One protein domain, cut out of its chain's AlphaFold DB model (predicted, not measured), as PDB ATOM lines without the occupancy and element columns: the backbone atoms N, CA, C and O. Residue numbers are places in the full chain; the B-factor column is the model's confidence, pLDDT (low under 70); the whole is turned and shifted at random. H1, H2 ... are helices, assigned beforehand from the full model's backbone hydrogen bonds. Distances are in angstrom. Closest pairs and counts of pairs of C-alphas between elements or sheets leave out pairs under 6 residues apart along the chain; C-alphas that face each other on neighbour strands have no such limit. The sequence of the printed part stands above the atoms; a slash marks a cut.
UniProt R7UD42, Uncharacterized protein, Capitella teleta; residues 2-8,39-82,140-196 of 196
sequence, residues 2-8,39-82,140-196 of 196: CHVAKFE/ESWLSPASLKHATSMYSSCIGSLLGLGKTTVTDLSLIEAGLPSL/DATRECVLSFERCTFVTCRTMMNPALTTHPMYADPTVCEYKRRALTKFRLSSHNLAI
ATOM      1  N   CYS A   2      -3.092 -34.808 -54.834       78.62
ATOM      2  CA  CYS A   2      -2.730 -33.375 -54.763       78.62
ATOM      3  C   CYS A   2      -1.626 -33.052 -53.726       78.62
ATOM      4  O   CYS A   2      -0.710 -32.286 -54.012       78.62
ATOM      5  N   HIS A   3      -1.654 -33.681 -52.545       80.94
ATOM      6  CA  HIS A   3      -0.645 -33.456 -51.495       80.94
ATOM      7  C   HIS A   3       0.756 -33.955 -51.871       80.94
ATOM      8  O   HIS A   3       1.736 -33.257 -51.622       80.94
ATOM      9  N   VAL A   4       0.847 -35.112 -52.538       84.75
ATOM     10  CA  VAL A   4       2.115 -35.659 -53.050       84.75
ATOM     11  C   VAL A   4       2.720 -34.702 -54.077       84.75
ATOM     12  O   VAL A   4       3.871 -34.305 -53.937       84.75
ATOM     13  N   ALA A   5       1.915 -34.223 -55.032       87.62
ATOM     14  CA  ALA A   5       2.365 -33.271 -56.048       87.62
ATOM     15  C   ALA A   5       2.858 -31.942 -55.444       87.62
ATOM     16  O   ALA A   5       3.840 -31.368 -55.916       87.62
ATOM     17  N   LYS A   6       2.211 -31.452 -54.375       89.00
ATOM     18  CA  LYS A   6       2.671 -30.261 -53.637       89.00
ATOM     19  C   LYS A   6       4.032 -30.495 -52.979       89.00
ATOM     20  O   LYS A   6       4.905 -29.634 -53.085       89.00
ATOM     21  N   PHE A   7       4.226 -31.647 -52.336       90.31
ATOM     22  CA  PHE A   7       5.504 -31.993 -51.715       90.31
ATOM     23  C   PHE A   7       6.618 -32.169 -52.759       90.31
ATOM     24  O   PHE A   7       7.700 -31.602 -52.619       90.31
ATOM     25  N   GLU A   8       6.336 -32.864 -53.860       90.12
ATOM     26  CA  GLU A   8       7.256 -33.007 -54.994       90.12
ATOM     27  C   GLU A   8       7.642 -31.649 -55.593       90.12
ATOM     28  O   GLU A   8       8.819 -31.377 -55.843       90.12
ATOM     29  N   GLU A  39      -6.366 -41.861 -36.801       86.88
ATOM     30  CA  GLU A  39      -6.826 -42.485 -35.558       86.88
ATOM     31  C   GLU A  39      -8.129 -43.277 -35.756       86.88
ATOM     32  O   GLU A  39      -8.371 -44.249 -35.050       86.88
ATOM     33  N   SER A  40      -8.950 -42.914 -36.749       81.81
ATOM     34  CA  SER A  40     -10.210 -43.600 -37.055       81.81
ATOM     35  C   SER A  40     -10.103 -44.603 -38.212       81.81
ATOM     36  O   SER A  40     -11.111 -45.172 -38.643       81.81
ATOM     37  N   TRP A  41      -8.907 -44.824 -38.769       83.62
ATOM     38  CA  TRP A  41      -8.714 -45.704 -39.925       83.62
ATOM     39  C   TRP A  41      -8.691 -47.181 -39.529       83.62
ATOM     40  O   TRP A  41      -7.649 -47.829 -39.506       83.62
ATOM     41  N   LEU A  42      -9.865 -47.747 -39.277       69.00
ATOM     42  CA  LEU A  42      -9.998 -49.155 -38.892       69.00
ATOM     43  C   LEU A  42     -10.015 -50.124 -40.092       69.00
ATOM     44  O   LEU A  42     -10.150 -51.331 -39.902       69.00
ATOM     45  N   SER A  43      -9.882 -49.623 -41.332       71.00
ATOM     46  CA  SER A  43      -9.924 -50.441 -42.555       71.00
ATOM     47  C   SER A  43      -8.561 -50.542 -43.269       71.00
ATOM     48  O   SER A  43      -7.880 -49.525 -43.446       71.00
ATOM     49  N   PRO A  44      -8.181 -51.729 -43.789       71.50
ATOM     50  CA  PRO A  44      -6.957 -51.900 -44.581       71.50
ATOM     51  C   PRO A  44      -6.941 -51.114 -45.903       71.50
ATOM     52  O   PRO A  44      -5.875 -50.794 -46.434       71.50
ATOM     53  N   ALA A  45      -8.117 -50.798 -46.459       75.75
ATOM     54  CA  ALA A  45      -8.236 -50.105 -47.741       75.75
ATOM     55  C   ALA A  45      -7.714 -48.659 -47.669       75.75
ATOM     56  O   ALA A  45      -6.969 -48.233 -48.556       75.75
ATOM     57  N   SER A  46      -8.042 -47.935 -46.590       76.81
ATOM     58  CA  SER A  46      -7.551 -46.571 -46.345       76.81
ATOM     59  C   SER A  46      -6.025 -46.539 -46.234       76.81
ATOM     60  O   SER A  46      -5.369 -45.684 -46.836       76.81
ATOM     61  N   LEU A  47      -5.452 -47.531 -45.545       83.94
ATOM     62  CA  LEU A  47      -4.010 -47.648 -45.360       83.94
ATOM     63  C   LEU A  47      -3.284 -47.872 -46.692       83.94
ATOM     64  O   LEU A  47      -2.291 -47.207 -46.966       83.94
ATOM     65  N   LYS A  48      -3.808 -48.734 -47.574       85.62
ATOM     66  CA  LYS A  48      -3.174 -49.036 -48.870       85.62
ATOM     67  C   LYS A  48      -2.961 -47.788 -49.736       85.62
ATOM     68  O   LYS A  48      -1.885 -47.618 -50.316       85.62
ATOM     69  N   HIS A  49      -3.968 -46.916 -49.835       83.50
ATOM     70  CA  HIS A  49      -3.854 -45.696 -50.642       83.50
ATOM     71  C   HIS A  49      -2.856 -44.706 -50.028       83.50
ATOM     72  O   HIS A  49      -2.016 -44.141 -50.735       83.50
ATOM     73  N   ALA A  50      -2.915 -44.532 -48.708       87.12
ATOM     74  CA  ALA A  50      -2.008 -43.653 -47.989       87.12
ATOM     75  C   ALA A  50      -0.552 -44.151 -48.056       87.12
ATOM     76  O   ALA A  50       0.348 -43.340 -48.274       87.12
ATOM     77  N   THR A  51      -0.314 -45.468 -47.988       88.75
ATOM     78  CA  THR A  51       1.027 -46.072 -48.093       88.75
ATOM     79  C   THR A  51       1.677 -45.748 -49.432       88.75
ATOM     80  O   THR A  51       2.836 -45.347 -49.470       88.75
ATOM     81  N   SER A  52       0.929 -45.826 -50.536       87.50
ATOM     82  CA  SER A  52       1.460 -45.451 -51.854       87.50
ATOM     83  C   SER A  52       1.877 -43.975 -51.914       87.50
ATOM     84  O   SER A  52       2.948 -43.655 -52.436       87.50
ATOM     85  N   MET A  53       1.070 -43.075 -51.339       88.69
ATOM     86  CA  MET A  53       1.415 -41.652 -51.254       88.69
ATOM     87  C   MET A  53       2.653 -41.417 -50.382       88.69
ATOM     88  O   MET A  53       3.535 -40.649 -50.767       88.69
ATOM     89  N   TYR A  54       2.740 -42.106 -49.244       90.12
ATOM     90  CA  TYR A  54       3.872 -42.046 -48.323       90.12
ATOM     91  C   TYR A  54       5.179 -42.477 -48.996       90.12
ATOM     92  O   TYR A  54       6.143 -41.709 -49.003       90.12
ATOM     93  N   SER A  55       5.188 -43.640 -49.656       89.25
ATOM     94  CA  SER A  55       6.352 -44.141 -50.395       89.25
ATOM     95  C   SER A  55       6.801 -43.181 -51.501       89.25
ATOM     96  O   SER A  55       8.000 -42.949 -51.658       89.25
ATOM     97  N   SER A  56       5.863 -42.568 -52.239       89.00
ATOM     98  CA  SER A  56       6.189 -41.580 -53.284       89.00
ATOM     99  C   SER A  56       6.875 -40.339 -52.707       89.00
ATOM    100  O   SER A  56       7.871 -39.849 -53.252       89.00
ATOM    101  N   CYS A  57       6.378 -39.842 -51.571       90.44
ATOM    102  CA  CYS A  57       6.986 -38.709 -50.888       90.44
ATOM    103  C   CYS A  57       8.372 -39.052 -50.325       90.44
ATOM    104  O   CYS A  57       9.282 -38.240 -50.463       90.44
ATOM    105  N   ILE A  58       8.576 -40.246 -49.756       91.81
ATOM    106  CA  ILE A  58       9.903 -40.684 -49.285       91.81
ATOM    107  C   ILE A  58      10.889 -40.782 -50.450       91.81
ATOM    108  O   ILE A  58      12.005 -40.267 -50.356       91.81
ATOM    109  N   GLY A  59      10.469 -41.378 -51.570       91.38
ATOM    110  CA  GLY A  59      11.283 -41.436 -52.782       91.38
ATOM    111  C   GLY A  59      11.691 -40.036 -53.244       91.38
ATOM    112  O   GLY A  59      12.869 -39.776 -53.481       91.38
ATOM    113  N   SER A  60      10.746 -39.098 -53.257       91.19
ATOM    114  CA  SER A  60      11.005 -37.695 -53.603       91.19
ATOM    115  C   SER A  60      11.936 -36.992 -52.612       91.19
ATOM    116  O   SER A  60      12.839 -36.268 -53.032       91.19
ATOM    117  N   LEU A  61      11.766 -37.238 -51.310       92.94
ATOM    118  CA  LEU A  61      12.609 -36.699 -50.240       92.94
ATOM    119  C   LEU A  61      14.067 -37.165 -50.394       92.94
ATOM    120  O   LEU A  61      14.995 -36.357 -50.333       92.94
ATOM    121  N   LEU A  62      14.269 -38.457 -50.649       92.50
ATOM    122  CA  LEU A  62      15.593 -39.047 -50.845       92.50
ATOM    123  C   LEU A  62      16.180 -38.754 -52.235       92.50
ATOM    124  O   LEU A  62      17.404 -38.752 -52.381       92.50
ATOM    125  N   GLY A  63      15.348 -38.408 -53.219       90.12
ATOM    126  CA  GLY A  63      15.749 -38.174 -54.610       90.12
ATOM    127  C   GLY A  63      15.873 -39.461 -55.431       90.12
ATOM    128  O   GLY A  63      16.717 -39.534 -56.326       90.12
ATOM    129  N   LEU A  64      15.069 -40.471 -55.102       87.44
ATOM    130  CA  LEU A  64      15.060 -41.811 -55.689       87.44
ATOM    131  C   LEU A  64      14.048 -41.937 -56.835       87.44
ATOM    132  O   LEU A  64      13.105 -41.155 -56.948       87.44
ATOM    133  N   GLY A  65      14.249 -42.942 -57.691       76.12
ATOM    134  CA  GLY A  65      13.296 -43.312 -58.740       76.12
ATOM    135  C   GLY A  65      12.125 -44.154 -58.215       76.12
ATOM    136  O   GLY A  65      12.203 -44.745 -57.138       76.12
ATOM    137  N   LYS A  66      11.054 -44.268 -59.016       73.00
ATOM    138  CA  LYS A  66       9.809 -44.991 -58.666       73.00
ATOM    139  C   LYS A  66       9.995 -46.489 -58.372       73.00
ATOM    140  O   LYS A  66       9.122 -47.094 -57.767       73.00
ATOM    141  N   THR A  67      11.096 -47.086 -58.820       75.88
ATOM    142  CA  THR A  67      11.375 -48.528 -58.734       75.88
ATOM    143  C   THR A  67      12.156 -48.934 -57.483       75.88
ATOM    144  O   THR A  67      12.432 -50.117 -57.300       75.88
ATOM    145  N   THR A  68      12.533 -47.984 -56.620       81.31
ATOM    146  CA  THR A  68      13.342 -48.298 -55.431       81.31
ATOM    147  C   THR A  68      12.488 -48.965 -54.360       81.31
ATOM    148  O   THR A  68      11.343 -48.572 -54.132       81.31
ATOM    149  N   VAL A  69      13.046 -49.972 -53.685       84.56
ATOM    150  CA  VAL A  69      12.313 -50.710 -52.656       84.56
ATOM    151  C   VAL A  69      12.002 -49.797 -51.467       84.56
ATOM    152  O   VAL A  69      12.879 -49.098 -50.951       84.56
ATOM    153  N   THR A  70      10.732 -49.789 -51.046       88.94
ATOM    154  CA  THR A  70      10.234 -48.892 -49.990       88.94
ATOM    155  C   THR A  70      10.929 -49.156 -48.655       88.94
ATOM    156  O   THR A  70      11.366 -48.199 -48.028       88.94
ATOM    157  N   ASP A  71      11.125 -50.418 -48.270       89.56
ATOM    158  CA  ASP A  71      11.726 -50.786 -46.976       89.56
ATOM    159  C   ASP A  71      13.144 -50.225 -46.812       89.56
ATOM    160  O   ASP A  71      13.472 -49.603 -45.804       89.56
ATOM    161  N   LEU A  72      13.975 -50.335 -47.855       90.75
ATOM    162  CA  LEU A  72      15.315 -49.741 -47.834       90.75
ATOM    163  C   LEU A  72      15.259 -48.209 -47.795       90.75
ATOM    164  O   LEU A  72      16.088 -47.574 -47.150       90.75
ATOM    165  N   SER A  73      14.271 -47.615 -48.467       91.88
ATOM    166  CA  SER A  73      14.063 -46.164 -48.456       91.88
ATOM    167  C   SER A  73      13.654 -45.664 -47.063       91.88
ATOM    168  O   SER A  73      14.099 -44.600 -46.643       91.88
ATOM    169  N   LEU A  74      12.850 -46.434 -46.324       92.00
ATOM    170  CA  LEU A  74      12.458 -46.140 -44.941       92.00
ATOM    171  C   LEU A  74      13.657 -46.182 -43.989       92.00
ATOM    172  O   LEU A  74      13.891 -45.223 -43.249       92.00
ATOM    173  N   ILE A  75      14.468 -47.242 -44.079       91.81
ATOM    174  CA  ILE A  75      15.700 -47.402 -43.290       91.81
ATOM    175  C   ILE A  75      16.676 -46.251 -43.567       91.81
ATOM    176  O   ILE A  75      17.186 -45.608 -42.644       91.81
ATOM    177  N   GLU A  76      16.911 -45.951 -44.843       92.62
ATOM    178  CA  GLU A  76      17.856 -44.914 -45.247       92.62
ATOM    179  C   GLU A  76      17.369 -43.511 -44.855       92.62
ATOM    180  O   GLU A  76      18.182 -42.676 -44.468       92.62
ATOM    181  N   ALA A  77      16.055 -43.250 -44.877       91.44
ATOM    182  CA  ALA A  77      15.482 -41.996 -44.384       91.44
ATOM    183  C   ALA A  77      15.405 -41.913 -42.850       91.44
ATOM    184  O   ALA A  77      15.199 -40.816 -42.309       91.44
ATOM    185  N   GLY A  78      15.527 -43.041 -42.148       90.81
ATOM    186  CA  GLY A  78      15.289 -43.128 -40.710       90.81
ATOM    187  C   GLY A  78      13.851 -42.753 -40.378       90.81
ATOM    188  O   GLY A  78      13.620 -41.814 -39.608       90.81
ATOM    189  N   LEU A  79      12.902 -43.392 -41.066       89.56
ATOM    190  CA  LEU A  79      11.466 -43.184 -40.909       89.56
ATOM    191  C   LEU A  79      10.764 -44.536 -40.724       89.56
ATOM    192  O   LEU A  79      11.115 -45.481 -41.432       89.56
ATOM    193  N   PRO A  80       9.774 -44.629 -39.822       89.25
ATOM    194  CA  PRO A  80       8.969 -45.833 -39.671       89.25
ATOM    195  C   PRO A  80       8.025 -46.006 -40.868       89.25
ATOM    196  O   PRO A  80       7.789 -45.071 -41.654       89.25
ATOM    197  N   SER A  81       7.467 -47.204 -41.010       88.81
ATOM    198  CA  SER A  81       6.442 -47.462 -42.020       88.81
ATOM    199  C   SER A  81       5.185 -46.619 -41.749       88.81
ATOM    200  O   SER A  81       4.929 -46.162 -40.633       88.81
ATOM    201  N   LEU A  82       4.361 -46.384 -42.779       88.44
ATOM    202  CA  LEU A  82       3.107 -45.651 -42.569       88.44
ATOM    203  C   LEU A  82       2.187 -46.397 -41.597       88.44
ATOM    204  O   LEU A  82       1.485 -45.780 -40.805       88.44
ATOM    205  N   ASP A 140      12.700 -51.165 -36.642       77.88
ATOM    206  CA  ASP A 140      13.179 -52.518 -36.369       77.88
ATOM    207  C   ASP A 140      12.373 -53.610 -37.081       77.88
ATOM    208  O   ASP A 140      12.987 -54.504 -37.660       77.88
ATOM    209  N   ALA A 141      11.046 -53.486 -37.196       80.75
ATOM    210  CA  ALA A 141      10.240 -54.424 -37.988       80.75
ATOM    211  C   ALA A 141      10.605 -54.360 -39.485       80.75
ATOM    212  O   ALA A 141      10.712 -55.375 -40.180       80.75
ATOM    213  N   THR A 142      10.875 -53.149 -39.989       84.44
ATOM    214  CA  THR A 142      11.343 -52.949 -41.369       84.44
ATOM    215  C   THR A 142      12.756 -53.519 -41.569       84.44
ATOM    216  O   THR A 142      13.053 -54.093 -42.619       84.44
ATOM    217  N   ARG A 143      13.638 -53.414 -40.565       86.12
ATOM    218  CA  ARG A 143      14.978 -54.026 -40.598       86.12
ATOM    219  C   ARG A 143      14.905 -55.545 -40.598       86.12
ATOM    220  O   ARG A 143      15.571 -56.171 -41.416       86.12
ATOM    221  N   GLU A 144      14.087 -56.124 -39.726       86.25
ATOM    222  CA  GLU A 144      13.885 -57.570 -39.644       86.25
ATOM    223  C   GLU A 144      13.362 -58.130 -40.972       86.25
ATOM    224  O   GLU A 144      13.896 -59.113 -41.486       86.25
ATOM    225  N   CYS A 145      12.417 -57.428 -41.607       85.75
ATOM    226  CA  CYS A 145      11.974 -57.730 -42.966       85.75
ATOM    227  C   CYS A 145      13.173 -57.819 -43.936       85.75
ATOM    228  O   CYS A 145      13.397 -58.859 -44.557       85.75
ATOM    229  N   VAL A 146      14.020 -56.788 -44.006       86.44
ATOM    230  CA  VAL A 146      15.202 -56.772 -44.897       86.44
ATOM    231  C   VAL A 146      16.224 -57.874 -44.563       86.44
ATOM    232  O   VAL A 146      16.901 -58.389 -45.459       86.44
ATOM    233  N   LEU A 147      16.335 -58.275 -43.296       87.62
ATOM    234  CA  LEU A 147      17.199 -59.377 -42.859       87.62
ATOM    235  C   LEU A 147      16.618 -60.760 -43.199       87.62
ATOM    236  O   LEU A 147      17.373 -61.679 -43.516       87.62
ATOM    237  N   SER A 148      15.297 -60.909 -43.204       86.38
ATOM    238  CA  SER A 148      14.634 -62.191 -43.476       86.38
ATOM    239  C   SER A 148      14.561 -62.551 -44.967       86.38
ATOM    240  O   SER A 148      14.603 -63.726 -45.321       86.38
ATOM    241  N   PHE A 149      14.484 -61.562 -45.864       86.38
ATOM    242  CA  PHE A 149      14.281 -61.803 -47.296       86.38
ATOM    243  C   PHE A 149      15.594 -61.897 -48.096       86.38
ATOM    244  O   PHE A 149      16.473 -61.045 -47.992       86.38
ATOM    245  N   GLU A 150      15.678 -62.873 -49.005       86.00
ATOM    246  CA  GLU A 150      16.854 -63.134 -49.862       86.00
ATOM    247  C   GLU A 150      16.822 -62.420 -51.226       86.00
ATOM    248  O   GLU A 150      17.467 -62.828 -52.190       86.00
ATOM    249  N   ARG A 151      16.068 -61.324 -51.349       84.00
ATOM    250  CA  ARG A 151      16.060 -60.543 -52.597       84.00
ATOM    251  C   ARG A 151      17.457 -59.985 -52.864       84.00
ATOM    252  O   ARG A 151      18.028 -59.370 -51.966       84.00
ATOM    253  N   CYS A 152      17.962 -60.089 -54.098       82.44
ATOM    254  CA  CYS A 152      19.314 -59.630 -54.449       82.44
ATOM    255  C   CYS A 152      19.606 -58.203 -53.956       82.44
ATOM    256  O   CYS A 152      20.630 -57.973 -53.331       82.44
ATOM    257  N   THR A 153      18.668 -57.261 -54.122       83.62
ATOM    258  CA  THR A 153      18.826 -55.874 -53.645       83.62
ATOM    259  C   THR A 153      18.974 -55.768 -52.123       83.62
ATOM    260  O   THR A 153      19.735 -54.937 -51.635       83.62
ATOM    261  N   PHE A 154      18.265 -56.601 -51.356       87.69
ATOM    262  CA  PHE A 154      18.380 -56.626 -49.895       87.69
ATOM    263  C   PHE A 154      19.701 -57.236 -49.458       87.69
ATOM    264  O   PHE A 154      20.362 -56.675 -48.586       87.69
ATOM    265  N   VAL A 155      20.109 -58.326 -50.111       87.12
ATOM    266  CA  VAL A 155      21.400 -58.973 -49.878       87.12
ATOM    267  C   VAL A 155      22.533 -57.987 -50.151       87.12
ATOM    268  O   VAL A 155      23.303 -57.713 -49.240       87.12
ATOM    269  N   THR A 156      22.588 -57.368 -51.333       86.81
ATOM    270  CA  THR A 156      23.618 -56.371 -51.674       86.81
ATOM    271  C   THR A 156      23.625 -55.198 -50.695       86.81
ATOM    272  O   THR A 156      24.689 -54.758 -50.256       86.81
ATOM    273  N   CYS A 157      22.447 -54.701 -50.300       85.44
ATOM    274  CA  CYS A 157      22.362 -53.614 -49.332       85.44
ATOM    275  C   CYS A 157      22.965 -54.021 -47.978       85.44
ATOM    276  O   CYS A 157      23.861 -53.340 -47.487       85.44
ATOM    277  N   ARG A 158      22.550 -55.157 -47.406       88.69
ATOM    278  CA  ARG A 158      23.004 -55.596 -46.074       88.69
ATOM    279  C   ARG A 158      24.415 -56.196 -46.042       88.69
ATOM    280  O   ARG A 158      24.975 -56.329 -44.963       88.69
ATOM    281  N   THR A 159      24.998 -56.584 -47.176       86.81
ATOM    282  CA  THR A 159      26.363 -57.145 -47.204       86.81
ATOM    283  C   THR A 159      27.412 -56.144 -47.670       86.81
ATOM    284  O   THR A 159      28.537 -56.194 -47.180       86.81
ATOM    285  N   MET A 160      27.069 -55.225 -48.580       87.00
ATOM    286  CA  MET A 160      28.057 -54.362 -49.246       87.00
ATOM    287  C   MET A 160      27.845 -52.863 -49.016       87.00
ATOM    288  O   MET A 160      28.824 -52.132 -48.899       87.00
ATOM    289  N   MET A 161      26.599 -52.381 -48.956       89.19
ATOM    290  CA  MET A 161      26.323 -50.932 -49.038       89.19
ATOM    291  C   MET A 161      25.944 -50.287 -47.698       89.19
ATOM    292  O   MET A 161      26.392 -49.185 -47.371       89.19
ATOM    293  N   ASN A 162      25.103 -50.960 -46.917       89.56
ATOM    294  CA  ASN A 162      24.637 -50.534 -45.601       89.56
ATOM    295  C   ASN A 162      24.464 -51.736 -44.648       89.56
ATOM    296  O   ASN A 162      23.335 -52.053 -44.265       89.56
ATOM    297  N   PRO A 163      25.557 -52.401 -44.224       88.75
ATOM    298  CA  PRO A 163      25.455 -53.594 -43.380       88.75
ATOM    299  C   PRO A 163      24.810 -53.353 -42.016       88.75
ATOM    300  O   PRO A 163      24.158 -54.232 -41.467       88.75
ATOM    301  N   ALA A 164      24.951 -52.138 -41.487       88.25
ATOM    302  CA  ALA A 164      24.343 -51.751 -40.221       88.25
ATOM    303  C   ALA A 164      22.838 -51.444 -40.335       88.25
ATOM    304  O   ALA A 164      22.187 -51.256 -39.311       88.25
ATOM    305  N   LEU A 165      22.279 -51.354 -41.553       89.25
ATOM    306  CA  LEU A 165      20.888 -50.948 -41.801       89.25
ATOM    307  C   LEU A 165      20.505 -49.679 -41.016       89.25
ATOM    308  O   LEU A 165      19.476 -49.597 -40.332       89.25
ATOM    309  N   THR A 166      21.372 -48.669 -41.104       90.94
ATOM    310  CA  THR A 166      21.204 -47.385 -40.422       90.94
ATOM    311  C   THR A 166      21.136 -46.219 -41.397       90.94
ATOM    312  O   THR A 166      21.598 -46.278 -42.540       90.94
ATOM    313  N   THR A 167      20.540 -45.133 -40.915       92.50
ATOM    314  CA  THR A 167      20.545 -43.828 -41.569       92.50
ATOM    315  C   THR A 167      21.950 -43.234 -41.525       92.50
ATOM    316  O   THR A 167      22.571 -43.162 -40.466       92.50
ATOM    317  N   HIS A 168      22.457 -42.781 -42.670       94.12
ATOM    318  CA  HIS A 168      23.801 -42.213 -42.748       94.12
ATOM    319  C   HIS A 168      23.890 -40.829 -42.054       94.12
ATOM    320  O   HIS A 168      23.019 -39.986 -42.275       94.12
ATOM    321  N   PRO A 169      24.955 -40.505 -41.295       93.31
ATOM    322  CA  PRO A 169      25.070 -39.225 -40.576       93.31
ATOM    323  C   PRO A 169      24.958 -37.968 -41.456       93.31
ATOM    324  O   PRO A 169      24.508 -36.926 -40.989       93.31
ATOM    325  N   MET A 170      25.282 -38.076 -42.753       94.19
ATOM    326  CA  MET A 170      25.164 -36.970 -43.723       94.19
ATOM    327  C   MET A 170      23.776 -36.313 -43.760       94.19
ATOM    328  O   MET A 170      23.664 -35.155 -44.139       94.19
ATOM    329  N   TYR A 171      22.710 -37.043 -43.412       93.06
ATOM    330  CA  TYR A 171      21.348 -36.504 -43.438       93.06
ATOM    331  C   TYR A 171      21.118 -35.434 -42.360       93.06
ATOM    332  O   TYR A 171      20.199 -34.623 -42.496       93.06
ATOM    333  N   ALA A 172      21.938 -35.435 -41.305       92.06
ATOM    334  CA  ALA A 172      21.904 -34.452 -40.228       92.06
ATOM    335  C   ALA A 172      22.870 -33.277 -40.455       92.06
ATOM    336  O   ALA A 172      22.722 -32.245 -39.804       92.06
ATOM    337  N   ASP A 173      23.828 -33.414 -41.372       92.62
ATOM    338  CA  ASP A 173      24.849 -32.402 -41.630       92.62
ATOM    339  C   ASP A 173      24.324 -31.329 -42.609       92.62
ATOM    340  O   ASP A 173      24.069 -31.629 -43.781       92.62
ATOM    341  N   PRO A 174      24.154 -30.065 -42.170       88.56
ATOM    342  CA  PRO A 174      23.644 -28.995 -43.024       88.56
ATOM    343  C   PRO A 174      24.657 -28.526 -44.078       88.56
ATOM    344  O   PRO A 174      24.274 -27.807 -44.999       88.56
ATOM    345  N   THR A 175      25.932 -28.903 -43.951       91.31
ATOM    346  CA  THR A 175      27.006 -28.487 -44.867       91.31
ATOM    347  C   THR A 175      27.076 -29.353 -46.126       91.31
ATOM    348  O   THR A 175      27.670 -28.958 -47.133       91.31
ATOM    349  N   VAL A 176      26.436 -30.527 -46.107       93.19
ATOM    350  CA  VAL A 176      26.437 -31.457 -47.236       93.19
ATOM    351  C   VAL A 176      25.576 -30.906 -48.371       93.19
ATOM    352  O   VAL A 176      24.364 -30.737 -48.244       93.19
ATOM    353  N   CYS A 177      26.194 -30.696 -49.536       92.75
ATOM    354  CA  CYS A 177      25.467 -30.296 -50.738       92.75
ATOM    355  C   CYS A 177      24.453 -31.373 -51.157       92.75
ATOM    356  O   CYS A 177      24.791 -32.555 -51.279       92.75
ATOM    357  N   GLU A 178      23.230 -30.959 -51.493       91.44
ATOM    358  CA  GLU A 178      22.133 -31.894 -51.750       91.44
ATOM    359  C   GLU A 178      22.399 -32.845 -52.927       91.44
ATOM    360  O   GLU A 178      22.021 -34.017 -52.877       91.44
ATOM    361  N   TYR A 179      23.064 -32.381 -53.987       90.50
ATOM    362  CA  TYR A 179      23.385 -33.242 -55.129       90.50
ATOM    363  C   TYR A 179      24.337 -34.385 -54.735       90.50
ATOM    364  O   TYR A 179      24.146 -35.513 -55.192       90.50
ATOM    365  N   LYS A 180      25.308 -34.123 -53.842       92.94
ATOM    366  CA  LYS A 180      26.231 -35.140 -53.308       92.94
ATOM    367  C   LYS A 180      25.483 -36.136 -52.438       92.94
ATOM    368  O   LYS A 180      25.635 -37.341 -52.630       92.94
ATOM    369  N   ARG A 181      24.616 -35.638 -51.548       94.69
ATOM    370  CA  ARG A 181      23.750 -36.491 -50.728       94.69
ATOM    371  C   ARG A 181      22.915 -37.416 -51.607       94.69
ATOM    372  O   ARG A 181      22.952 -38.620 -51.408       94.69
ATOM    373  N   ARG A 182      22.208 -36.884 -52.613       92.69
ATOM    374  CA  ARG A 182      21.378 -37.682 -53.537       92.69
ATOM    375  C   ARG A 182      22.179 -38.753 -54.269       92.69
ATOM    376  O   ARG A 182      21.691 -39.873 -54.403       92.69
ATOM    377  N   ALA A 183      23.377 -38.420 -54.748       91.31
ATOM    378  CA  ALA A 183      24.249 -39.384 -55.411       91.31
ATOM    379  C   ALA A 183      24.642 -40.528 -54.462       91.31
ATOM    380  O   ALA A 183      24.484 -41.695 -54.818       91.31
ATOM    381  N   LEU A 184      25.058 -40.200 -53.233       92.12
ATOM    382  CA  LEU A 184      25.415 -41.199 -52.228       92.12
ATOM    383  C   LEU A 184      24.206 -42.037 -51.785       92.12
ATOM    384  O   LEU A 184      24.316 -43.254 -51.687       92.12
ATOM    385  N   THR A 185      23.035 -41.425 -51.586       93.25
ATOM    386  CA  THR A 185      21.787 -42.141 -51.281       93.25
ATOM    387  C   THR A 185      21.444 -43.152 -52.379       93.25
ATOM    388  O   THR A 185      21.141 -44.305 -52.082       93.25
ATOM    389  N   LYS A 186      21.523 -42.751 -53.658       90.69
ATOM    390  CA  LYS A 186      21.280 -43.661 -54.789       90.69
ATOM    391  C   LYS A 186      22.278 -44.809 -54.820       90.69
ATOM    392  O   LYS A 186      21.863 -45.936 -55.065       90.69
ATOM    393  N   PHE A 187      23.555 -44.526 -54.557       89.50
ATOM    394  CA  PHE A 187      24.605 -45.537 -54.453       89.50
ATOM    395  C   PHE A 187      24.289 -46.564 -53.360       89.50
ATOM    396  O   PHE A 187      24.149 -47.751 -53.643       89.50
ATOM    397  N   ARG A 188      24.046 -46.092 -52.131       89.69
ATOM    398  CA  ARG A 188      23.747 -46.944 -50.969       89.69
ATOM    399  C   ARG A 188      22.522 -47.836 -51.168       89.69
ATOM    400  O   ARG A 188      22.485 -48.948 -50.657       89.69
ATOM    401  N   LEU A 189      21.534 -47.356 -51.921       88.44
ATOM    402  CA  LEU A 189      20.288 -48.073 -52.187       88.44
ATOM    403  C   LEU A 189      20.289 -48.882 -53.489       88.44
ATOM    404  O   LEU A 189      19.238 -49.404 -53.860       88.44
ATOM    405  N   SER A 190      21.421 -48.970 -54.199       84.75
ATOM    406  CA  SER A 190      21.497 -49.610 -55.527       84.75
ATOM    407  C   SER A 190      20.449 -49.058 -56.517       84.75
ATOM    408  O   SER A 190      19.949 -49.760 -57.388       84.75
ATOM    409  N   SER A 191      20.094 -47.775 -56.369       81.75
ATOM    410  CA  SER A 191      19.112 -47.034 -57.186       81.75
ATOM    411  C   SER A 191      19.812 -46.167 -58.248       81.75
ATOM    412  O   SER A 191      19.353 -45.091 -58.641       81.75
ATOM    413  N   HIS A 192      21.001 -46.594 -58.668       77.50
ATOM    414  CA  HIS A 192      21.826 -45.924 -59.663       77.50
ATOM    415  C   HIS A 192      21.830 -46.702 -60.979       77.50
ATOM    416  O   HIS A 192      21.625 -47.907 -61.007       77.50
ATOM    417  N   ASN A 193      22.129 -46.012 -62.079       69.31
ATOM    418  CA  ASN A 193      22.196 -46.612 -63.417       69.31
ATOM    419  C   ASN A 193      23.570 -47.239 -63.718       69.31
ATOM    420  O   ASN A 193      23.968 -47.307 -64.877       69.31
ATOM    421  N   LEU A 194      24.329 -47.622 -62.689       66.94
ATOM    422  CA  LEU A 194      25.616 -48.302 -62.896       66.94
ATOM    423  C   LEU A 194      25.345 -49.802 -62.946       66.94
ATOM    424  O   LEU A 194      24.541 -50.286 -62.152       66.94
ATOM    425  N   ALA A 195      26.012 -50.513 -63.853       55.09
ATOM    426  CA  ALA A 195      26.028 -51.968 -63.824       55.09
ATOM    427  C   ALA A 195      26.696 -52.428 -62.515       55.09
ATOM    428  O   ALA A 195      27.772 -51.929 -62.178       55.09
ATOM    429  N   ILE A 196      26.025 -53.315 -61.777       55.16
ATOM    430  CA  ILE A 196      26.536 -53.989 -60.574       55.16
ATOM    431  C   ILE A 196      26.694 -55.462 -60.920       55.16
ATOM    432  O   ILE A 196      25.735 -56.000 -61.521       55.16
TER     433      ILE A 196
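What this domain is: This is residues 2 to 8, 39 to 82 and 140 to 196 of the 196 residues of an uncharacterized protein of Capitella teleta (UniProt R7UD42). What is the main picture? The short helix H3 sits in the middle, with H4 and H5 on one side of it, H6 on another, and the long helix H2 reaching away from it with H1 side by side with residues 53 to 60. Residues 39 to 46, of which 44 to 46 belong to H2, stick out, and so do residues 172 to 177. What is printed? The 108 residues hold six named helices, H1 to H6 in chain order, and no named strand: all helix, compact with a radius of gyration of the C-alphas of 14.6 A, spanning 41 by 33 by 26 A.

Where its parts are: Where are the helices? H1 is residues 2 to 8, from C-alpha 2 at (-2.730, -33.375, -54.763); H2 is 44 to 62, 26.7 A long; H3 is 70 to 77; H4 is 140 to 148; H5 is 152 to 161. Which comes last? H6, residues 178 to 188, is 15.2 A long and ends at C-alpha 188 at (23.747, -46.944, -50.969).

How they stand to each other: What touches what? H1 touches H2 at a shallow tilt of 23 degrees, closest C-alphas Val 4 and Cys 57, 6.1 A. H2 touches H3 with residues 55 to 62 alone, closest C-alphas Ser 55 and Thr 70, 6.1 A. H3 touches H4, closest C-alphas Asp 71 and Thr 142, 6.0 A. And the backbones? Every O i to N i+4 pair is within hydrogen-bond range in H1, H3, H4, H5 and H6, and 14 of 15 in H2.

The domain as a whole: Where are the cuts? Residues 9 to 38 and 83 to 139 are not printed, with C-alpha gaps of 25.8 A and 13.7 A. Which link is long, and where is confidence low? H5 to H6 is long; residues 42 and 193 to 196 have pLDDT under 70.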